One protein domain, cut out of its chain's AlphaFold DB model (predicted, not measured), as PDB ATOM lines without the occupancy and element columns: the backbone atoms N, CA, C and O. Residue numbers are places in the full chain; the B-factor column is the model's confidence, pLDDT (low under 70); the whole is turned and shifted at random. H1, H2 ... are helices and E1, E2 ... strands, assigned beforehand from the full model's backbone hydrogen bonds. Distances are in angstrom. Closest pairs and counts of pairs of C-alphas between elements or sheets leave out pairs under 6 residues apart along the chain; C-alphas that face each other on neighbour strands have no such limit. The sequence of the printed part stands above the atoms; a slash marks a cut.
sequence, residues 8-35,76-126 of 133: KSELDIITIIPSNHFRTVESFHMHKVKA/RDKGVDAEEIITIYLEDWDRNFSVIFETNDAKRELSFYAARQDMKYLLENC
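What this domain is: This is residues 8 to 35 and 76 to 126 of the 133 residues of an uncharacterized protein of Anaerocolumna cellulosilytica (UniProt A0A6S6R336). A twisted meander of three strands, E2 - E3 - E4, each the antiparallel neighbour of the one before, has H2 across one end and short H1 next to H2. Residues 25 to 33, the first in E1, stick out. The printed part has 79 residues, with elements in the order H1 E1 E2 E3 E4 H2, mixed in class. It is compact, radius of gyration of the C-alphas 13.0 A, spanning 31 by 31 by 20 A.

Where its parts are: E2, residues 85 to 92, runs 20.5 A from C-alpha 85 (155.133, 188.610, 271.048). E3, residues 96 to 103, spans 22.3 A; E4, residues 110 to 115, 16.8 A. H2, residues 116 to 125, runs 14.2 A to C-alpha 125 (151.904, 203.858, 289.204). H1 is residues 13 to 16; E1, residues 22 to 25, pairs with no named strand.

How they stand to each other: Hairpin E2 and E3 has N 89 and O 100 within hydrogen-bond range, 2.8 A; hairpin E3 and E4 has N 112 and O 99, 2.8 A. H1 and H2 only graze the sheet, with residues 13 to 14 and 116 to 119. They touch, closest at C-alphas of Ile 14 and Asp 118, 6.4 A. In H2 every O i to N i+4 pair is within range; H1 is too short for one.

The domain as a whole: Residues 36 to 75 are not printed; C-alphas 35 and 76 are 19.1 A apart. No printed residue is under pLDDT 70.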
ATOM      1  N   LYS A   8     136.001 191.953 271.049       70.81
ATOM      2  CA  LYS A   8     137.251 191.693 271.778       70.81
ATOM      3  C   LYS A   8     136.927 191.437 273.251       70.81
ATOM      4  O   LYS A   8     136.113 192.152 273.836       70.81
ATOM      5  N   SER A   9     137.569 190.434 273.844       87.69
ATOM      6  CA  SER A   9     137.453 190.168 275.278       87.69
ATOM      7  C   SER A   9     138.104 191.287 276.091       87.69
ATOM      8  O   SER A   9     139.139 191.827 275.690       87.69
ATOM      9  N   GLU A  10     137.506 191.607 277.234       92.12
ATOM     10  CA  GLU A  10     138.117 192.487 278.226       92.12
ATOM     11  C   GLU A  10     139.352 191.815 278.840       92.12
ATOM     12  O   GLU A  10     139.355 190.609 279.101       92.12
ATOM     13  N   LEU A  11     140.411 192.596 279.018       94.81
ATOM     14  CA  LEU A  11     141.670 192.213 279.632       94.81
ATOM     15  C   LEU A  11     141.803 192.965 280.951       94.81
ATOM     16  O   LEU A  11     141.853 194.197 280.954       94.81
ATOM     17  N   ASP A  12     141.936 192.227 282.049       95.69
ATOM     18  CA  ASP A  12     142.396 192.799 283.313       95.69
ATOM     19  C   ASP A  12     143.883 193.157 283.182       95.69
ATOM     20  O   ASP A  12     144.787 192.359 283.449       95.69
ATOM     21  N   ILE A  13     144.140 194.368 282.689       96.69
ATOM     22  CA  ILE A  13     145.490 194.806 282.351       96.69
ATOM     23  C   ILE A  13     146.377 194.973 283.584       96.69
ATOM     24  O   ILE A  13     147.588 194.848 283.452       96.69
ATOM     25  N   ILE A  14     145.815 195.193 284.775       97.06
ATOM     26  CA  ILE A  14     146.606 195.329 286.007       97.06
ATOM     27  C   ILE A  14     147.168 193.969 286.421       97.06
ATOM     28  O   ILE A  14     148.317 193.889 286.852       97.06
ATOM     29  N   THR A  15     146.391 192.897 286.262       96.69
ATOM     30  CA  THR A  15     146.857 191.533 286.544       96.69
ATOM     31  C   THR A  15     147.868 191.059 285.502       96.69
ATOM     32  O   THR A  15     148.897 190.471 285.843       96.69
ATOM     33  N   ILE A  16     147.605 191.330 284.220       97.19
ATOM     34  CA  ILE A  16     148.457 190.858 283.121       97.19
ATOM     35  C   ILE A  16     149.742 191.691 283.012       97.19
ATOM     36  O   ILE A  16     150.832 191.131 282.905       97.19
ATOM     37  N   ILE A  17     149.639 193.017 283.095       97.00
ATOM     38  CA  ILE A  17     150.744 193.981 282.990       97.00
ATOM     39  C   ILE A  17     150.767 194.841 284.267       97.00
ATOM     40  O   ILE A  17     150.321 195.989 284.258       97.00
ATOM     41  N   PRO A  18     151.279 194.319 285.396       97.19
ATOM     42  CA  PRO A  18     151.268 195.065 286.645       97.19
ATOM     43  C   PRO A  18     152.280 196.214 286.625       97.19
ATOM     44  O   PRO A  18     153.364 196.127 286.043       97.19
ATOM     45  N   SER A  19     151.947 197.307 287.315       96.94
ATOM     46  CA  SER A  19     152.724 198.553 287.263       96.94
ATOM     47  C   SER A  19     154.155 198.419 287.793       96.94
ATOM     48  O   SER A  19     155.050 199.119 287.330       96.94
ATOM     49  N   ASN A  20     154.408 197.491 288.716       96.69
ATOM     50  CA  ASN A  20     155.744 197.194 289.240       96.69
ATOM     51  C   ASN A  20     156.634 196.396 288.264       96.69
ATOM     52  O   ASN A  20     157.831 196.274 288.508       96.69
ATOM     53  N   HIS A  21     156.072 195.876 287.170       97.00
ATOM     54  CA  HIS A  21     156.791 195.231 286.064       97.00
ATOM     55  C   HIS A  21     156.810 196.101 284.803       97.00
ATOM     56  O   HIS A  21     157.281 195.671 283.748       97.00
ATOM     57  N   PHE A  22     156.288 197.321 284.902       97.50
ATOM     58  CA  PHE A  22     156.149 198.245 283.795       97.50
ATOM     59  C   PHE A  22     157.017 199.473 284.035       97.50
ATOM     60  O   PHE A  22     156.989 200.081 285.112       97.50
ATOM     61  N   ARG A  23     157.797 199.864 283.028       96.12
ATOM     62  CA  ARG A  23     158.616 201.074 283.108       96.12
ATOM     63  C   ARG A  23     158.620 201.847 281.805       96.12
ATOM     64  O   ARG A  23     158.887 201.269 280.753       96.12
ATOM     65  N   THR A  24     158.375 203.151 281.871       96.25
ATOM     66  CA  THR A  24     158.508 204.008 280.690       96.25
ATOM     67  C   THR A  24     159.978 204.199 280.333       96.25
ATOM     68  O   THR A  24     160.877 204.070 281.171       96.25
ATOM     69  N   VAL A  25     160.234 204.475 279.060       95.12
ATOM     70  CA  VAL A  25     161.554 204.756 278.505       95.12
ATOM     71  C   VAL A  25     161.467 205.816 277.421       95.12
ATOM     72  O   VAL A  25     160.418 206.052 276.830       95.12
ATOM     73  N   GLU A  26     162.613 206.418 277.129       92.00
ATOM     74  CA  GLU A  26     162.796 207.236 275.937       92.00
ATOM     75  C   GLU A  26     162.645 206.410 274.649       92.00
ATOM     76  O   GLU A  26     163.025 205.234 274.598       92.00
ATOM     77  N   SER A  27     162.171 207.035 273.569       89.62
ATOM     78  CA  SER A  27     161.923 206.367 272.278       89.62
ATOM     79  C   SER A  27     163.173 205.676 271.717       89.62
ATOM     80  O   SER A  27     163.146 204.508 271.330       89.62
ATOM     81  N   PHE A  28     164.328 206.341 271.780       87.25
ATOM     82  CA  PHE A  28     165.616 205.797 271.331       87.25
ATOM     83  C   PHE A  28     166.155 204.666 272.225       87.25
ATOM     84  O   PHE A  28     167.160 204.026 271.897       87.25
ATOM     85  N   HIS A  29     165.519 204.405 273.369       87.75
ATOM     86  CA  HIS A  29     165.818 203.268 274.231       87.75
ATOM     87  C   HIS A  29     164.965 202.045 273.943       87.75
ATOM     88  O   HIS A  29     165.383 200.974 274.368       87.75
ATOM     89  N   MET A  30     163.869 202.154 273.190       85.50
ATOM     90  CA  MET A  30     162.880 201.088 272.975       85.50
ATOM     91  C   MET A  30     163.434 199.816 272.301       85.50
ATOM     92  O   MET A  30     162.930 198.718 272.513       85.50
ATOM     93  N   HIS A  31     164.501 199.927 271.505       82.62
ATOM     94  CA  HIS A  31     165.096 198.777 270.806       82.62
ATOM     95  C   HIS A  31     166.360 198.223 271.482       82.62
ATOM     96  O   HIS A  31     166.980 197.303 270.948       82.62
ATOM     97  N   LYS A  32     166.774 198.780 272.631       84.69
ATOM     98  CA  LYS A  32     168.050 198.432 273.277       84.69
ATOM     99  C   LYS A  32     167.980 197.180 274.153       84.69
ATOM    100  O   LYS A  32     168.983 196.480 274.261       84.69
ATOM    101  N   VAL A  33     166.837 196.892 274.776       81.25
ATOM    102  CA  VAL A  33     166.669 195.743 275.677       81.25
ATOM    103  C   VAL A  33     165.920 194.628 274.956       81.25
ATOM    104  O   VAL A  33     164.879 194.862 274.352       81.25
ATOM    105  N   LYS A  34     166.481 193.414 275.003       78.00
ATOM    106  CA  LYS A  34     165.906 192.215 274.366       78.00
ATOM    107  C   LYS A  34     165.184 191.279 275.336       78.00
ATOM    108  O   LYS A  34     164.417 190.444 274.888       78.00
ATOM    109  N   ALA A  35     165.468 191.389 276.633       83.12
ATOM    110  CA  ALA A  35     164.902 190.512 277.660       83.12
ATOM    111  C   ALA A  35     163.515 190.963 278.154       83.12
ATOM    112  O   ALA A  35     162.863 190.241 278.900       83.12
ATOM    113  N   ARG A  76     149.441 181.184 276.524       94.81
ATOM    114  CA  ARG A  76     149.142 179.746 276.379       94.81
ATOM    115  C   ARG A  76     147.668 179.488 276.077       94.81
ATOM    116  O   ARG A  76     147.373 178.736 275.150       94.81
ATOM    117  N   ASP A  77     146.756 180.152 276.782       94.19
ATOM    118  CA  ASP A  77     145.306 180.027 276.578       94.19
ATOM    119  C   ASP A  77     144.866 180.498 275.186       94.19
ATOM    120  O   ASP A  77     143.893 179.997 274.618       94.19
ATOM    121  N   LYS A  78     145.592 181.461 274.612       92.44
ATOM    122  CA  LYS A  78     145.379 181.951 273.246       92.44
ATOM    123  C   LYS A  78     146.150 181.163 272.186       92.44
ATOM    124  O   LYS A  78     146.000 181.458 271.002       92.44
ATOM    125  N   GLY A  79     146.923 180.149 272.581       92.44
ATOM    126  CA  GLY A  79     147.689 179.298 271.670       92.44
ATOM    127  C   GLY A  79     148.867 180.008 271.003       92.44
ATOM    128  O   GLY A  79     149.209 179.669 269.871       92.44
ATOM    129  N   VAL A  80     149.459 180.997 271.678       92.00
ATOM    130  CA  VAL A  80     150.610 181.779 271.205       92.00
ATOM    131  C   VAL A  80     151.749 181.649 272.216       92.00
ATOM    132  O   VAL A  80     151.511 181.733 273.421       92.00
ATOM    133  N   ASP A  81     152.986 181.448 271.761       92.56
ATOM    134  CA  ASP A  81     154.147 181.531 272.652       92.56
ATOM    135  C   ASP A  81     154.408 183.000 273.028       92.56
ATOM    136  O   ASP A  81     154.402 183.891 272.180       92.56
ATOM    137  N   ALA A  82     154.666 183.275 274.305       92.12
ATOM    138  CA  ALA A  82     155.024 184.611 274.766       92.12
ATOM    139  C   ALA A  82     156.270 185.167 274.050       92.12
ATOM    140  O   ALA A  82     156.375 186.380 273.865       92.12
ATOM    141  N   GLU A  83     157.194 184.301 273.617       91.56
ATOM    142  CA  GLU A  83     158.368 184.689 272.824       91.56
ATOM    143  C   GLU A  83     158.025 185.132 271.394       91.56
ATOM    144  O   GLU A  83     158.808 185.853 270.774       91.56
ATOM    145  N   GLU A  84     156.855 184.755 270.872       92.69
ATOM    146  CA  GLU A  84     156.369 185.245 269.579       92.69
ATOM    147  C   GLU A  84     155.891 186.699 269.660       92.69
ATOM    148  O   GLU A  84     155.837 187.355 268.620       92.69
ATOM    149  N   ILE A  85     155.581 187.223 270.857       93.50
ATOM    150  CA  ILE A  85     155.133 188.610 271.048       93.50
ATOM    151  C   ILE A  85     156.310 189.578 270.871       93.50
ATOM    152  O   ILE A  85     157.233 189.620 271.692       93.50
ATOM    153  N   ILE A  86     156.245 190.401 269.824       92.38
ATOM    154  CA  ILE A  86     157.272 191.391 269.472       92.38
ATOM    155  C   ILE A  86     157.014 192.717 270.192       92.38
ATOM    156  O   ILE A  86     157.926 193.280 270.809       92.38
ATOM    157  N   THR A  87     155.773 193.197 270.113       94.69
ATOM    158  CA  THR A  87     155.358 194.510 270.611       94.69
ATOM    159  C   THR A  87     153.945 194.426 271.174       94.69
ATOM    160  O   THR A  87     153.078 193.747 270.627       94.69
ATOM    161  N   ILE A  88     153.699 195.136 272.271       97.12
ATOM    162  CA  ILE A  88     152.353 195.378 272.787       97.12
ATOM    163  C   ILE A  88     151.973 196.823 272.459       97.12
ATOM    164  O   ILE A  88     152.699 197.742 272.827       97.12
ATOM    165  N   TYR A  89     150.832 197.037 271.812       97.88
ATOM    166  CA  TYR A  89     150.282 198.371 271.573       97.88
ATOM    167  C   TYR A  89     149.117 198.641 272.521       97.88
ATOM    168  O   TYR A  89     148.216 197.810 272.663       97.88
ATOM    169  N   LEU A  90     149.141 199.805 273.169       98.12
ATOM    170  CA  LEU A  90     148.105 200.307 274.068       98.12
ATOM    171  C   LEU A  90     147.539 201.609 273.484       98.12
ATOM    172  O   LEU A  90     148.128 202.678 273.630       98.12
ATOM    173  N   GLU A  91     146.392 201.527 272.818       98.12
ATOM    174  CA  GLU A  91     145.815 202.647 272.064       98.12
ATOM    175  C   GLU A  91     144.547 203.192 272.727       98.12
ATOM    176  O   GLU A  91     143.590 202.452 272.965       98.12
ATOM    177  N   ASP A  92     144.489 204.502 272.969       97.44
ATOM    178  CA  ASP A  92     143.322 205.165 273.561       97.44
ATOM    179  C   ASP A  92     142.123 205.229 272.590       97.44
ATOM    180  O   ASP A  92     142.083 205.998 271.620       97.44
ATOM    181  N   TRP A  93     141.079 204.451 272.884       94.94
ATOM    182  CA  TRP A  93     139.801 204.420 272.161       94.94
ATOM    183  C   TRP A  93     138.692 205.191 272.907       94.94
ATOM    184  O   TRP A  93     137.507 204.858 272.827       94.94
ATOM    185  N   ASP A  94     139.070 206.250 273.625       91.50
ATOM    186  CA  ASP A  94     138.233 207.124 274.451       91.50
ATOM    187  C   ASP A  94     137.619 206.417 275.667       91.50
ATOM    188  O   ASP A  94     137.971 206.715 276.804       91.50
ATOM    189  N   ARG A  95     136.685 205.482 275.473       90.50
ATOM    190  CA  ARG A  95     136.028 204.796 276.604       90.50
ATOM    191  C   ARG A  95     136.894 203.699 277.210       90.50
ATOM    192  O   ARG A  95     136.855 203.510 278.419       90.50
ATOM    193  N   ASN A  96     137.660 203.018 276.366       94.44
ATOM    194  CA  ASN A  96     138.539 201.901 276.699       94.44
ATOM    195  C   ASN A  96     139.858 202.062 275.939       94.44
ATOM    196  O   ASN A  96     139.964 202.914 275.058       94.44
ATOM    197  N   PHE A  97     140.830 201.210 276.236       96.75
ATOM    198  CA  PHE A  97     142.043 201.068 275.440       96.75
ATOM    199  C   PHE A  97     141.981 199.806 274.596       96.75
ATOM    200  O   PHE A  97     141.573 198.761 275.098       96.75
ATOM    201  N   SER A  98     142.400 199.885 273.334       96.94
ATOM    202  CA  SER A  98     142.714 198.694 272.545       96.94
ATOM    203  C   SER A  98     144.087 198.189 272.966       96.94
ATOM    204  O   SER A  98     145.054 198.948 272.970       96.94
ATOM    205  N   VAL A  99     144.155 196.912 273.330       97.31
ATOM    206  CA  VAL A  99     145.396 196.235 273.710       97.31
ATOM    207  C   VAL A  99     145.702 195.205 272.641       97.31
ATOM    208  O   VAL A  99     144.907 194.291 272.424       97.31
ATOM    209  N   ILE A 100     146.821 195.372 271.952       96.19
ATOM    210  CA  ILE A 100     147.197 194.551 270.803       96.19
ATOM    211  C   ILE A 100     148.540 193.901 271.091       96.19
ATOM    212  O   ILE A 100     149.500 194.599 271.402       96.19
ATOM    213  N   PHE A 101     148.621 192.580 270.982       95.62
ATOM    214  CA  PHE A 101     149.880 191.848 271.014       95.62
ATOM    215  C   PHE A 101     150.249 191.489 269.578       95.62
ATOM    216  O   PHE A 101     149.646 190.601 268.968       95.62
ATOM    217  N   GLU A 102     151.229 192.211 269.044       94.88
ATOM    218  CA  GLU A 102     151.828 191.923 267.749       94.88
ATOM    219  C   GLU A 102     152.759 190.723 267.884       94.88
ATOM    220  O   GLU A 102     153.626 190.684 268.762       94.88
ATOM    221  N   THR A 103     152.591 189.759 266.984       92.88
ATOM    222  CA  THR A 103     153.433 188.568 266.920       92.88
ATOM    223  C   THR A 103     154.307 188.570 265.675       92.88
ATOM    224  O   THR A 103     154.099 189.337 264.734       92.88
ATOM    225  N   ASN A 104     155.305 187.688 265.653       89.12
ATOM    226  CA  ASN A 104     156.145 187.466 264.476       89.12
ATOM    227  C   ASN A 104     155.391 186.878 263.264       89.12
ATOM    228  O   ASN A 104     155.871 187.005 262.136       89.12
ATOM    229  N   ASP A 105     154.217 186.279 263.473       87.12
ATOM    230  CA  ASP A 105     153.296 185.863 262.424       87.12
ATOM    231  C   ASP A 105     152.199 186.921 262.278       87.12
ATOM    232  O   ASP A 105     151.246 186.967 263.050       87.12
ATOM    233  N   ALA A 106     152.280 187.735 261.223       72.25
ATOM    234  CA  ALA A 106     151.312 188.801 260.943       72.25
ATOM    235  C   ALA A 106     149.842 188.326 260.840       72.25
ATOM    236  O   ALA A 106     148.931 189.151 260.775       72.25
ATOM    237  N   LYS A 107     149.578 187.013 260.790       75.31
ATOM    238  CA  LYS A 107     148.226 186.433 260.817       75.31
ATOM    239  C   LYS A 107     147.723 186.086 262.224       75.31
ATOM    240  O   LYS A 107     146.566 185.687 262.349       75.31
ATOM    241  N   ARG A 108     148.557 186.203 263.259       78.88
ATOM    242  CA  ARG A 108     148.277 185.813 264.649       78.88
ATOM    243  C   ARG A 108     148.431 187.001 265.592       78.88
ATOM    244  O   ARG A 108     149.273 186.992 266.478       78.88
ATOM    245  N   GLU A 109     147.621 188.031 265.408       86.75
ATOM    246  CA  GLU A 109     147.522 189.128 266.375       86.75
ATOM    247  C   GLU A 109     146.523 188.761 267.485       86.75
ATOM    248  O   GLU A 109     145.443 188.233 267.204       86.75
ATOM    249  N   LEU A 110     146.855 189.068 268.744       92.31
ATOM    250  CA  LEU A 110     145.894 189.006 269.849       92.31
ATOM    251  C   LEU A 110     145.417 190.412 270.190       92.31
ATOM    252  O   LEU A 110     146.211 191.338 270.302       92.31
ATOM    253  N   SER A 111     144.112 190.570 270.369       93.75
ATOM    254  CA  SER A 111     143.481 191.882 270.463       93.75
ATOM    255  C   SER A 111     142.426 191.870 271.575       93.75
ATOM    256  O   SER A 111     141.508 191.049 271.557       93.75
ATOM    257  N   PHE A 112     142.533 192.803 272.519       95.50
ATOM    258  CA  PHE A 112     141.678 192.935 273.705       95.50
ATOM    259  C   PHE A 112     141.208 194.382 273.904       95.50
ATOM    260  O   PHE A 112     141.665 195.296 273.210       95.50
ATOM    261  N   TYR A 113     140.326 194.593 274.883       95.69
ATOM    262  CA  TYR A 113     140.092 195.916 275.463       95.69
ATOM    263  C   TYR A 113     140.487 195.950 276.936       95.69
ATOM    264  O   TYR A 113     140.222 194.997 277.655       95.69
ATOM    265  N   ALA A 114     141.062 197.058 277.390       96.75
ATOM    266  CA  ALA A 114     141.294 197.333 278.805       96.75
ATOM    267  C   ALA A 114     140.477 198.549 279.253       96.75
ATOM    268  O   ALA A 114     140.292 199.506 278.488       96.75
ATOM    269  N   ALA A 115     140.003 198.527 280.497       96.19
ATOM    270  CA  ALA A 115     139.278 199.649 281.067       96.19
ATOM    271  C   ALA A 115     140.183 200.890 281.164       96.19
ATOM    272  O   ALA A 115     141.347 200.821 281.567       96.19
ATOM    273  N   ARG A 116     139.631 202.064 280.833       96.12
ATOM    274  CA  ARG A 116     140.355 203.350 280.900       96.12
ATOM    275  C   ARG A 116     140.935 203.623 282.291       96.12
ATOM    276  O   ARG A 116     142.040 204.147 282.397       96.12
ATOM    277  N   GLN A 117     140.201 203.268 283.347       96.94
ATOM    278  CA  GLN A 117     140.630 203.498 284.729       96.94
ATOM    279  C   GLN A 117     141.831 202.625 285.118       96.94
ATOM    280  O   GLN A 117     142.742 203.109 285.788       96.94
ATOM    281  N   ASP A 118     141.867 201.383 284.643       97.69
ATOM    282  CA  ASP A 118     142.970 200.456 284.899       97.69
ATOM    283  C   ASP A 118     144.229 200.876 284.144       97.69
ATOM    284  O   ASP A 118     145.329 200.882 284.694       97.69
ATOM    285  N   MET A 119     144.054 201.347 282.909       97.75
ATOM    286  CA  MET A 119     145.124 201.963 282.129       97.75
ATOM    287  C   MET A 119     145.688 203.214 282.795       97.75
ATOM    288  O   MET A 119     146.905 203.391 282.853       97.75
ATOM    289  N   LYS A 120     144.819 204.071 283.342       97.81
ATOM    290  CA  LYS A 120     145.255 205.231 284.122       97.81
ATOM    291  C   LYS A 120     146.078 204.791 285.331       97.81
ATOM    292  O   LYS A 120     147.179 205.297 285.528       97.81
ATOM    293  N   TYR A 121     145.581 203.817 286.094       98.06
ATOM    294  CA  TYR A 121     146.293 203.277 287.249       98.06
ATOM    295  C   TYR A 121     147.674 202.727 286.864       98.06
ATOM    296  O   TYR A 121     148.666 203.091 287.496       98.06
ATOM    297  N   LEU A 122     147.758 201.910 285.811       97.94
ATOM    298  CA  LEU A 122     149.016 201.363 285.302       97.94
ATOM    299  C   LEU A 122     150.034 202.474 285.012       97.94
ATOM    300  O   LEU A 122     151.160 202.436 285.514       97.94
ATOM    301  N   LEU A 123     149.634 203.488 284.242       97.06
ATOM    302  CA  LEU A 123     150.535 204.553 283.800       97.06
ATOM    303  C   LEU A 123     150.968 205.477 284.949       97.06
ATOM    304  O   LEU A 123     152.143 205.841 285.031       97.06
ATOM    305  N   GLU A 124     150.070 205.808 285.877       96.88
ATOM    306  CA  GLU A 124     150.377 206.671 287.029       96.88
ATOM    307  C   GLU A 124     151.224 205.975 288.110       96.88
ATOM    308  O   GLU A 124     151.927 206.646 288.872       96.88
ATOM    309  N   ASN A 125     151.217 204.639 288.164       97.19
ATOM    310  CA  ASN A 125     151.904 203.858 289.204       97.19
ATOM    311  C   ASN A 125     153.114 203.061 288.696       97.19
ATOM    312  O   ASN A 125     153.761 202.372 289.484       97.19
ATOM    313  N   CYS A 126     153.438 203.137 287.404       96.44
ATOM    314  CA  CYS A 126     154.627 202.489 286.852       96.44
ATOM    315  C   CYS A 126     155.935 203.208 287.227       96.44
ATOM    316  O   CYS A 126     155.932 204.323 287.757       96.44
TER     317      CYS A 126